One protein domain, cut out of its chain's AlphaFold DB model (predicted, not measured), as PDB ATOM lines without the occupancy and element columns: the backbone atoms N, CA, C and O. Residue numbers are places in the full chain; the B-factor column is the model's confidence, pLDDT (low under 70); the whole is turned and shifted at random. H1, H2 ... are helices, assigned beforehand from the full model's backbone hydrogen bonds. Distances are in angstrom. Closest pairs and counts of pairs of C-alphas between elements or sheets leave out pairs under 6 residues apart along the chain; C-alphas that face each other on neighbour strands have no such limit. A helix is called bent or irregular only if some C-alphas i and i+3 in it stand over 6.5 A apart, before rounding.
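AT A GLANCE: This is residues 201 to 278 of the 309 residues of the protein "DsbC domain-containing protein" of Methylococcaceae bacterium (UniProt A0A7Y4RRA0). The model is an open, flat frame of three helices with an empty middle: the long helix H2 makes one long side, and H1 and H3 fold back from its two ends. H2 turns a corner through a kink of 108 degrees near residue 251, and its last residues lead into H3. The printed part has 78 residues with three named helices, in the order H1, H2, H3, and no named strand; the class is all helix. The whole is extended, with a radius of gyration of the C-alphas of 17.8 A, and spans 51 by 35 by 13 A, only just flat.

HOW THE PARTS SIT: H2, residues 221 to 257, touches no helix. It is irregular, with C-alphas 248 and 251 9.5 A apart, and its line is a rough one. H1, residues 205 to 213, is close to H2 but not clearly touching; their closest C-alphas, of Val 212 and Ala 224, are 7.7 A apart. The two run opposite ways at a shallow tilt of 13 degrees. H3, residues 260 to 278, is also close to H2 but not clearly touching; the closest C-alphas, of Phe 257 and Ile 263, are 7.1 A apart. These two run opposite ways at a shallow tilt of 27 degrees. H3 is only just irregular, with C-alphas 273 and 276 6.52 A apart, and its line too is a rough one. H1 and H3 are apart. Every O i to N i+4 pair is within hydrogen-bond range in H1, against 27 of 33 in H2 and 13 of 15 in H3.

IN THESE COORDINATES: H2 measures 41.8 A from C-alpha 221 at (107.650, 147.111, 128.015) to C-alpha 257. H3 measures 26.3 A and ends with C-alpha 278 at (119.246, 114.394, 130.742). H1 measures 11.9 A and begins with C-alpha 205 at (110.048, 130.232, 136.902).

THE WHOLE: The two C-alphas farthest apart, of Ser 217 and Ser 251, are 52.3 A apart. The printed part has no cut; the link from H2 to H3 is tight and that from H1 to H2 is short. The mean pLDDT of the printed part is 74.0, and 28 residues are under 70, among them 211 to 219 and 250 to 258.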
ATOM      1  N   ILE A 201     105.283 124.918 140.753       74.38
ATOM      2  CA  ILE A 201     105.475 126.223 140.083       74.38
ATOM      3  C   ILE A 201     106.963 126.519 139.831       74.38
ATOM      4  O   ILE A 201     107.318 127.236 138.892       74.38
ATOM      5  N   PHE A 202     107.840 125.940 140.657       68.81
ATOM      6  CA  PHE A 202     109.289 126.146 140.615       68.81
ATOM      7  C   PHE A 202     109.932 125.802 139.253       68.81
ATOM      8  O   PHE A 202     110.793 126.558 138.814       68.81
ATOM      9  N   PRO A 203     109.489 124.762 138.512       66.94
ATOM     10  CA  PRO A 203     109.969 124.462 137.160       66.94
ATOM     11  C   PRO A 203     109.571 125.497 136.101       66.94
ATOM     12  O   PRO A 203     110.191 125.556 135.042       66.94
ATOM     13  N   MET A 204     108.546 126.317 136.359       73.88
ATOM     14  CA  MET A 204     108.044 127.293 135.390       73.88
ATOM     15  C   MET A 204     108.726 128.665 135.501       73.88
ATOM     16  O   MET A 204     108.821 129.388 134.506       73.88
ATOM     17  N   LEU A 205     109.271 129.004 136.677       71.50
ATOM     18  CA  LEU A 205     110.048 130.232 136.902       71.50
ATOM     19  C   LEU A 205     111.293 130.346 135.992       71.50
ATOM     20  O   LEU A 205     111.483 131.412 135.398       71.50
ATOM     21  N   PRO A 206     112.103 129.284 135.785       66.88
ATOM     22  CA  PRO A 206     113.222 129.303 134.843       66.88
ATOM     23  C   PRO A 206     112.798 129.554 133.395       66.88
ATOM     24  O   PRO A 206     113.523 130.210 132.655       66.88
ATOM     25  N   ILE A 207     111.619 129.071 132.986       68.81
ATOM     26  CA  ILE A 207     111.112 129.228 131.614       68.81
ATOM     27  C   ILE A 207     110.794 130.702 131.342       68.81
ATOM     28  O   ILE A 207     111.246 131.265 130.347       68.81
ATOM     29  N   LEU A 208     110.067 131.354 132.253       67.75
ATOM     30  CA  LEU A 208     109.755 132.783 132.152       67.75
ATOM     31  C   LEU A 208     111.010 133.653 132.268       67.75
ATOM     32  O   LEU A 208     111.163 134.599 131.496       67.75
ATOM     33  N   SER A 209     111.931 133.310 133.171       62.75
ATOM     34  CA  SER A 209     113.217 134.002 133.289       62.75
ATOM     35  C   SER A 209     114.039 133.876 132.001       62.75
ATOM     36  O   SER A 209     114.509 134.885 131.482       62.75
ATOM     37  N   GLY A 210     114.119 132.681 131.409       70.31
ATOM     38  CA  GLY A 210     114.826 132.444 130.150       70.31
ATOM     39  C   GLY A 210     114.212 133.177 128.952       70.31
ATOM     40  O   GLY A 210     114.943 133.736 128.139       70.31
ATOM     41  N   ILE A 211     112.878 133.242 128.861       67.81
ATOM     42  CA  ILE A 211     112.181 133.948 127.771       67.81
ATOM     43  C   ILE A 211     112.329 135.471 127.905       67.81
ATOM     44  O   ILE A 211     112.535 136.157 126.907       67.81
ATOM     45  N   VAL A 212     112.245 136.017 129.123       62.81
ATOM     46  CA  VAL A 212     112.310 137.471 129.353       62.81
ATOM     47  C   VAL A 212     113.751 137.993 129.322       62.81
ATOM     48  O   VAL A 212     113.986 139.091 128.824       62.81
ATOM     49  N   VAL A 213     114.726 137.218 129.806       63.75
ATOM     50  CA  VAL A 213     116.143 137.624 129.863       63.75
ATOM     51  C   VAL A 213     116.897 137.289 128.567       63.75
ATOM     52  O   VAL A 213     117.822 138.010 128.197       63.75
ATOM     53  N   GLY A 214     116.488 136.253 127.823       59.84
ATOM     54  CA  GLY A 214     117.147 135.826 126.577       59.84
ATOM     55  C   GLY A 214     116.887 136.721 125.357       59.84
ATOM     56  O   GLY A 214     117.577 136.610 124.342       59.84
ATOM     57  N   GLN A 215     115.915 137.632 125.425       62.41
ATOM     58  CA  GLN A 215     115.499 138.449 124.285       62.41
ATOM     59  C   GLN A 215     116.225 139.804 124.283       62.41
ATOM     60  O   GLN A 215     115.674 140.858 124.597       62.41
ATOM     61  N   GLY A 216     117.517 139.758 123.950       55.72
ATOM     62  CA  GLY A 216     118.407 140.915 123.928       55.72
ATOM     63  C   GLY A 216     117.965 142.033 122.969       55.72
ATOM     64  O   GLY A 216     117.804 141.827 121.768       55.72
ATOM     65  N   SER A 217     117.883 143.249 123.519       55.81
ATOM     66  CA  SER A 217     117.982 144.576 122.870       55.81
ATOM     67  C   SER A 217     116.764 145.264 122.213       55.81
ATOM     68  O   SER A 217     116.921 146.396 121.764       55.81
ATOM     69  N   SER A 218     115.530 144.735 122.246       58.44
ATOM     70  CA  SER A 218     114.330 145.568 121.945       58.44
ATOM     71  C   SER A 218     113.014 145.106 122.592       58.44
ATOM     72  O   SER A 218     111.939 145.137 121.984       58.44
ATOM     73  N   LEU A 219     113.058 144.707 123.864       59.22
ATOM     74  CA  LEU A 219     111.831 144.461 124.621       59.22
ATOM     75  C   LEU A 219     111.105 145.780 124.910       59.22
ATOM     76  O   LEU A 219     111.414 146.502 125.852       59.22
ATOM     77  N   ASN A 220     110.097 146.081 124.095       72.81
ATOM     78  CA  ASN A 220     109.113 147.103 124.418       72.81
ATOM     79  C   ASN A 220     108.317 146.629 125.649       72.81
ATOM     80  O   ASN A 220     107.683 145.568 125.605       72.81
ATOM     81  N   THR A 221     108.334 147.404 126.737       74.69
ATOM     82  CA  THR A 221     107.650 147.111 128.015       74.69
ATOM     83  C   THR A 221     106.180 146.738 127.821       74.69
ATOM     84  O   THR A 221     105.655 145.871 128.518       74.69
ATOM     85  N   ARG A 222     105.532 147.298 126.794       76.12
ATOM     86  CA  ARG A 222     104.138 147.000 126.439       76.12
ATOM     87  C   ARG A 222     103.916 145.560 125.956       76.12
ATOM     88  O   ARG A 222     102.848 144.999 126.186       76.12
ATOM     89  N   ARG A 223     104.909 144.948 125.302       73.50
ATOM     90  CA  ARG A 223     104.831 143.568 124.794       73.50
ATOM     91  C   ARG A 223     105.105 142.549 125.897       73.50
ATOM     92  O   ARG A 223     104.390 141.556 125.976       73.50
ATOM     93  N   ALA A 224     106.068 142.832 126.776       73.31
ATOM     94  CA  ALA A 224     106.315 142.034 127.980       73.31
ATOM     95  C   ALA A 224     105.090 142.029 128.913       73.31
ATOM     96  O   ALA A 224     104.704 140.983 129.437       73.31
ATOM     97  N   PHE A 225     104.420 143.179 129.039       81.56
ATOM     98  CA  PHE A 225     103.160 143.296 129.770       81.56
ATOM     99  C   PHE A 225     102.044 142.441 129.150       81.56
ATOM    100  O   PHE A 225     101.403 141.673 129.859       81.56
ATOM    101  N   TRP A 226     101.848 142.500 127.827       84.88
ATOM    102  CA  TRP A 226     100.830 141.689 127.140       84.88
ATOM    103  C   TRP A 226     101.092 140.182 127.218       84.88
ATOM    104  O   TRP A 226     100.146 139.426 127.411       84.88
ATOM    105  N   LEU A 227     102.354 139.753 127.108       77.44
ATOM    106  CA  LEU A 227     102.755 138.348 127.260       77.44
ATOM    107  C   LEU A 227     102.496 137.828 128.681       77.44
ATOM    108  O   LEU A 227     102.010 136.712 128.855       77.44
ATOM    109  N   SER A 228     102.778 138.650 129.694       80.56
ATOM    110  CA  SER A 228     102.493 138.311 131.092       80.56
ATOM    111  C   SER A 228     100.985 138.246 131.348       80.56
ATOM    112  O   SER A 228     100.507 137.334 132.021       80.56
ATOM    113  N   LEU A 229     100.222 139.176 130.762       85.50
ATOM    114  CA  LEU A 229      98.768 139.234 130.894       85.50
ATOM    115  C   LEU A 229      98.096 137.987 130.307       85.50
ATOM    116  O   LEU A 229      97.292 137.361 130.992       85.50
ATOM    117  N   THR A 230      98.432 137.589 129.075       87.00
ATOM    118  CA  THR A 230      97.851 136.384 128.457       87.00
ATOM    119  C   THR A 230      98.220 135.113 129.214       87.00
ATOM    120  O   THR A 230      97.369 134.238 129.368       87.00
ATOM    121  N   TYR A 231      99.443 135.021 129.739       81.81
ATOM    122  CA  TYR A 231      99.880 133.883 130.547       81.81
ATOM    123  C   TYR A 231      99.099 133.746 131.868       81.81
ATOM    124  O   TYR A 231      98.610 132.659 132.196       81.81
ATOM    125  N   VAL A 232      98.932 134.845 132.613       84.94
ATOM    126  CA  VAL A 232      98.157 134.853 133.866       84.94
ATOM    127  C   VAL A 232      96.689 134.533 133.593       84.94
ATOM    128  O   VAL A 232      96.085 133.747 134.320       84.94
ATOM    129  N   LEU A 233      96.126 135.089 132.519       86.12
ATOM    130  CA  LEU A 233      94.720 134.903 132.164       86.12
ATOM    131  C   LEU A 233      94.428 133.459 131.726       86.12
ATOM    132  O   LEU A 233      93.415 132.894 132.133       86.12
ATOM    133  N   ALA A 234      95.346 132.826 130.986       84.06
ATOM    134  CA  ALA A 234      95.260 131.404 130.651       84.06
ATOM    135  C   ALA A 234      95.335 130.515 131.904       84.06
ATOM    136  O   ALA A 234      94.485 129.646 132.089       84.06
ATOM    137  N   SER A 235      96.291 130.777 132.802       80.75
ATOM    138  CA  SER A 235      96.455 130.010 134.048       80.75
ATOM    139  C   SER A 235      95.235 130.136 134.967       80.75
ATOM    140  O   SER A 235      94.753 129.140 135.508       80.75
ATOM    141  N   ALA A 236      94.692 131.350 135.106       85.62
ATOM    142  CA  ALA A 236      93.482 131.607 135.880       85.62
ATOM    143  C   ALA A 236      92.281 130.828 135.328       85.62
ATOM    144  O   ALA A 236      91.527 130.227 136.096       85.62
ATOM    145  N   LEU A 237      92.125 130.786 134.002       91.88
ATOM    146  CA  LEU A 237      91.036 130.063 133.350       91.88
ATOM    147  C   LEU A 237      91.170 128.547 133.563       91.88
ATOM    148  O   LEU A 237      90.194 127.901 133.940       91.88
ATOM    149  N   THR A 238      92.377 127.986 133.434       85.38
ATOM    150  CA  THR A 238      92.634 126.560 133.697       85.38
ATOM    151  C   THR A 238      92.339 126.179 135.149       85.38
ATOM    152  O   THR A 238      91.607 125.217 135.384       85.38
ATOM    153  N   TYR A 239      92.832 126.938 136.134       80.44
ATOM    154  CA  TYR A 239      92.566 126.638 137.547       80.44
ATOM    155  C   TYR A 239      91.095 126.815 137.928       80.44
ATOM    156  O   TYR A 239      90.581 126.048 138.739       80.44
ATOM    157  N   THR A 240      90.394 127.762 137.303       85.75
ATOM    158  CA  THR A 240      88.946 127.925 137.491       85.75
ATOM    159  C   THR A 240      88.187 126.706 136.971       85.75
ATOM    160  O   THR A 240      87.323 126.183 137.671       85.75
ATOM    161  N   VAL A 241      88.544 126.197 135.787       89.50
ATOM    162  CA  VAL A 241      87.947 124.977 135.220       89.50
ATOM    163  C   VAL A 241      88.185 123.777 136.140       89.50
ATOM    164  O   VAL A 241      87.231 123.070 136.464       89.50
ATOM    165  N   PHE A 242      89.415 123.583 136.628       78.69
ATOM    166  CA  PHE A 242      89.720 122.525 137.597       78.69
ATOM    167  C   PHE A 242      88.956 122.687 138.917       78.69
ATOM    168  O   PHE A 242      88.478 121.694 139.454       78.69
ATOM    169  N   GLY A 243      88.787 123.914 139.417       78.31
ATOM    170  CA  GLY A 243      87.993 124.192 140.616       78.31
ATOM    171  C   GLY A 243      86.507 123.865 140.440       78.31
ATOM    172  O   GLY A 243      85.904 123.259 141.323       78.31
ATOM    173  N   ILE A 244      85.928 124.196 139.281       82.50
ATOM    174  CA  ILE A 244      84.535 123.863 138.940       82.50
ATOM    175  C   ILE A 244      84.358 122.344 138.831       82.50
ATOM    176  O   ILE A 244      83.435 121.795 139.427       82.50
ATOM    177  N   LEU A 245      85.263 121.657 138.123       77.44
ATOM    178  CA  LEU A 245      85.273 120.192 138.042       77.44
ATOM    179  C   LEU A 245      85.379 119.580 139.445       77.44
ATOM    180  O   LEU A 245      84.583 118.713 139.793       77.44
ATOM    181  N   ALA A 246      86.290 120.079 140.285       71.69
ATOM    182  CA  ALA A 246      86.467 119.592 141.649       71.69
ATOM    183  C   ALA A 246      85.216 119.771 142.522       71.69
ATOM    184  O   ALA A 246      84.858 118.867 143.277       71.69
ATOM    185  N   GLY A 247      84.516 120.901 142.384       74.25
ATOM    186  CA  GLY A 247      83.240 121.138 143.059       74.25
ATOM    187  C   GLY A 247      82.117 120.214 142.575       74.25
ATOM    188  O   GLY A 247      81.293 119.788 143.380       74.25
ATOM    189  N   LEU A 248      82.103 119.869 141.283       76.88
ATOM    190  CA  LEU A 248      81.089 118.998 140.676       76.88
ATOM    191  C   LEU A 248      81.299 117.507 140.986       76.88
ATOM    192  O   LEU A 248      80.322 116.774 141.104       76.88
ATOM    193  N   PHE A 249      82.545 117.044 141.126       73.12
ATOM    194  CA  PHE A 249      82.848 115.621 141.348       73.12
ATOM    195  C   PHE A 249      82.697 115.149 142.811       73.12
ATOM    196  O   PHE A 249      82.643 113.943 143.054       73.12
ATOM    197  N   GLY A 250      82.578 116.055 143.788       65.62
ATOM    198  CA  GLY A 250      82.273 115.704 145.183       65.62
ATOM    199  C   GLY A 250      83.371 114.917 145.930       65.62
ATOM    200  O   GLY A 250      84.494 114.750 145.453       65.62
ATOM    201  N   SER A 251      83.043 114.437 147.139       60.53
ATOM    202  CA  SER A 251      83.963 113.922 148.182       60.53
ATOM    203  C   SER A 251      84.816 112.691 147.822       60.53
ATOM    204  O   SER A 251      85.573 112.212 148.662       60.53
ATOM    205  N   ASN A 252      84.723 112.167 146.596       61.84
ATOM    206  CA  ASN A 252      85.477 110.993 146.142       61.84
ATOM    207  C   ASN A 252      86.736 111.330 145.326       61.84
ATOM    208  O   ASN A 252      87.528 110.434 145.036       61.84
ATOM    209  N   LEU A 253      86.976 112.601 144.981       65.12
ATOM    210  CA  LEU A 253      88.153 112.967 144.182       65.12
ATOM    211  C   LEU A 253      89.480 112.663 144.877       65.12
ATOM    212  O   LEU A 253      90.431 112.247 144.226       65.12
ATOM    213  N   GLN A 254      89.552 112.827 146.195       57.47
ATOM    214  CA  GLN A 254      90.793 112.556 146.918       57.47
ATOM    215  C   GLN A 254      91.066 111.057 147.071       57.47
ATOM    216  O   GLN A 254      92.228 110.684 147.097       57.47
ATOM    217  N   ALA A 255      90.035 110.201 147.050       65.25
ATOM    218  CA  ALA A 255      90.215 108.748 146.953       65.25
ATOM    219  C   ALA A 255      90.742 108.337 145.564       65.25
ATOM    220  O   ALA A 255      91.647 107.517 145.464       65.25
ATOM    221  N   LEU A 256      90.249 108.981 144.500       66.25
ATOM    222  CA  LEU A 256      90.717 108.778 143.121       66.25
ATOM    223  C   LEU A 256      92.167 109.229 142.895       66.25
ATOM    224  O   LEU A 256      92.896 108.584 142.150       66.25
ATOM    225  N   PHE A 257      92.604 110.315 143.536       66.25
ATOM    226  CA  PHE A 257      93.995 110.781 143.444       66.25
ATOM    227  C   PHE A 257      94.983 109.966 144.283       66.25
ATOM    228  O   PHE A 257      96.189 110.068 144.069       66.25
ATOM    229  N   GLN A 258      94.480 109.172 145.224       61.44
ATOM    230  CA  GLN A 258      95.284 108.338 146.112       61.44
ATOM    231  C   GLN A 258      95.418 106.897 145.598       61.44
ATOM    232  O   GLN A 258      96.169 106.110 146.171       61.44
ATOM    233  N   GLU A 259      94.741 106.570 144.491       76.44
ATOM    234  CA  GLU A 259      94.931 105.314 143.776       76.44
ATOM    235  C   GLU A 259      96.369 105.224 143.233       76.44
ATOM    236  O   GLU A 259      96.807 106.090 142.459       76.44
ATOM    237  N   PRO A 260      97.121 104.172 143.599       80.38
ATOM    238  CA  PRO A 260      98.541 104.054 143.278       80.38
ATOM    239  C   PRO A 260      98.811 104.074 141.768       80.38
ATOM    240  O   PRO A 260      99.836 104.598 141.331       80.38
ATOM    241  N   TRP A 261      97.878 103.586 140.947       82.75
ATOM    242  CA  TRP A 261      98.008 103.603 139.487       82.75
ATOM    243  C   TRP A 261      98.034 105.029 138.903       82.75
ATOM    244  O   TRP A 261      98.834 105.302 138.004       82.75
ATOM    245  N   LEU A 262      97.210 105.953 139.414       81.50
ATOM    246  CA  LEU A 262      97.134 107.319 138.886       81.50
ATOM    247  C   LEU A 262      98.409 108.110 139.219       81.50
ATOM    248  O   LEU A 262      98.927 108.849 138.379       81.50
ATOM    249  N   ILE A 263      98.956 107.892 140.419       82.25
ATOM    250  CA  ILE A 263     100.228 108.479 140.863       82.25
ATOM    251  C   ILE A 263     101.385 107.961 139.997       82.25
ATOM    252  O   ILE A 263     102.221 108.751 139.551       82.25
ATOM    253  N   ILE A 264     101.410 106.657 139.690       86.62
ATOM    254  CA  ILE A 264     102.410 106.056 138.794       86.62
ATOM    255  C   ILE A 264     102.305 106.650 137.384       86.62
ATOM    256  O   ILE A 264     103.328 106.980 136.785       86.62
ATOM    257  N   ALA A 265     101.089 106.849 136.865       86.94
ATOM    258  CA  ALA A 265     100.878 107.445 135.548       86.94
ATOM    259  C   ALA A 265     101.394 108.895 135.477       86.94
ATOM    260  O   ALA A 265     102.165 109.231 134.575       86.94
ATOM    261  N   PHE A 266     101.037 109.742 136.452       80.75
ATOM    262  CA  PHE A 266     101.521 111.127 136.519       80.75
ATOM    263  C   PHE A 266     103.040 111.200 136.698       80.75
ATOM    264  O   PHE A 266     103.711 111.960 135.998       80.75
ATOM    265  N   SER A 267     103.603 110.373 137.581       82.38
ATOM    266  CA  SER A 267     105.052 110.273 137.765       82.38
ATOM    267  C   SER A 267     105.757 109.828 136.478       82.38
ATOM    268  O   SER A 267     106.789 110.389 136.111       82.38
ATOM    269  N   GLY A 268     105.182 108.874 135.741       87.19
ATOM    270  CA  GLY A 268     105.698 108.422 134.449       87.19
ATOM    271  C   GLY A 268     105.789 109.552 133.422       87.19
ATOM    272  O   GLY A 268     106.819 109.703 132.764       87.19
ATOM    273  N   VAL A 269     104.764 110.407 133.341       81.38
ATOM    274  CA  VAL A 269     104.778 111.594 132.467       81.38
ATOM    275  C   VAL A 269     105.917 112.549 132.842       81.38
ATOM    276  O   VAL A 269     106.637 113.009 131.955       81.38
ATOM    277  N   PHE A 270     106.147 112.804 134.135       77.00
ATOM    278  CA  PHE A 270     107.264 113.648 134.584       77.00
ATOM    279  C   PHE A 270     108.638 113.045 134.265       77.00
ATOM    280  O   PHE A 270     109.554 113.780 133.893       77.00
ATOM    281  N   VAL A 271     108.797 111.721 134.345       82.81
ATOM    282  CA  VAL A 271     110.039 111.035 133.946       82.81
ATOM    283  C   VAL A 271     110.285 111.175 132.442       82.81
ATOM    284  O   VAL A 271     111.398 111.503 132.026       82.81
ATOM    285  N   VAL A 272     109.244 111.003 131.621       80.00
ATOM    286  CA  VAL A 272     109.328 111.191 130.162       80.00
ATOM    287  C   VAL A 272     109.693 112.635 129.819       80.00
ATOM    288  O   VAL A 272     110.572 112.862 128.989       80.00
ATOM    289  N   LEU A 273     109.092 113.615 130.499       71.31
ATOM    290  CA  LEU A 273     109.381 115.037 130.295       71.31
ATOM    291  C   LEU A 273     110.768 115.456 130.819       71.31
ATOM    292  O   LEU A 273     111.319 116.457 130.367       71.31
ATOM    293  N   ARG A 274     111.359 114.690 131.744       75.12
ATOM    294  CA  ARG A 274     112.737 114.882 132.223       75.12
ATOM    295  C   ARG A 274     113.786 114.321 131.257       75.12
ATOM    296  O   ARG A 274     114.923 114.793 131.259       75.12
ATOM    297  N   CYS A 275     113.422 113.362 130.407       68.56
ATOM    298  CA  CYS A 275     114.320 112.729 129.433       68.56
ATOM    299  C   CYS A 275     115.049 113.731 128.496       68.56
ATOM    300  O   CYS A 275     116.261 113.598 128.318       68.56
ATOM    301  N   PRO A 276     114.404 114.800 127.982       60.91
ATOM    302  CA  PRO A 276     115.071 115.858 127.218       60.91
ATOM    303  C   PRO A 276     116.130 116.656 127.999       60.91
ATOM    304  O   PRO A 276     117.072 117.153 127.388       60.91
ATOM    305  N   CYS A 277     116.017 116.766 129.331       63.31
ATOM    306  CA  CYS A 277     116.984 117.491 130.170       63.31
ATOM    307  C   CYS A 277     118.231 116.655 130.506       63.31
ATOM    308  O   CYS A 277     119.283 117.212 130.798       63.31
ATOM    309  N   LEU A 278     118.144 115.321 130.432       62.47
ATOM    310  CA  LEU A 278     119.246 114.394 130.742       62.47
ATOM    311  C   LEU A 278     120.321 114.318 129.638       62.47
ATOM    312  O   LEU A 278     121.247 113.518 129.734       62.47
TER     313      LEU A 278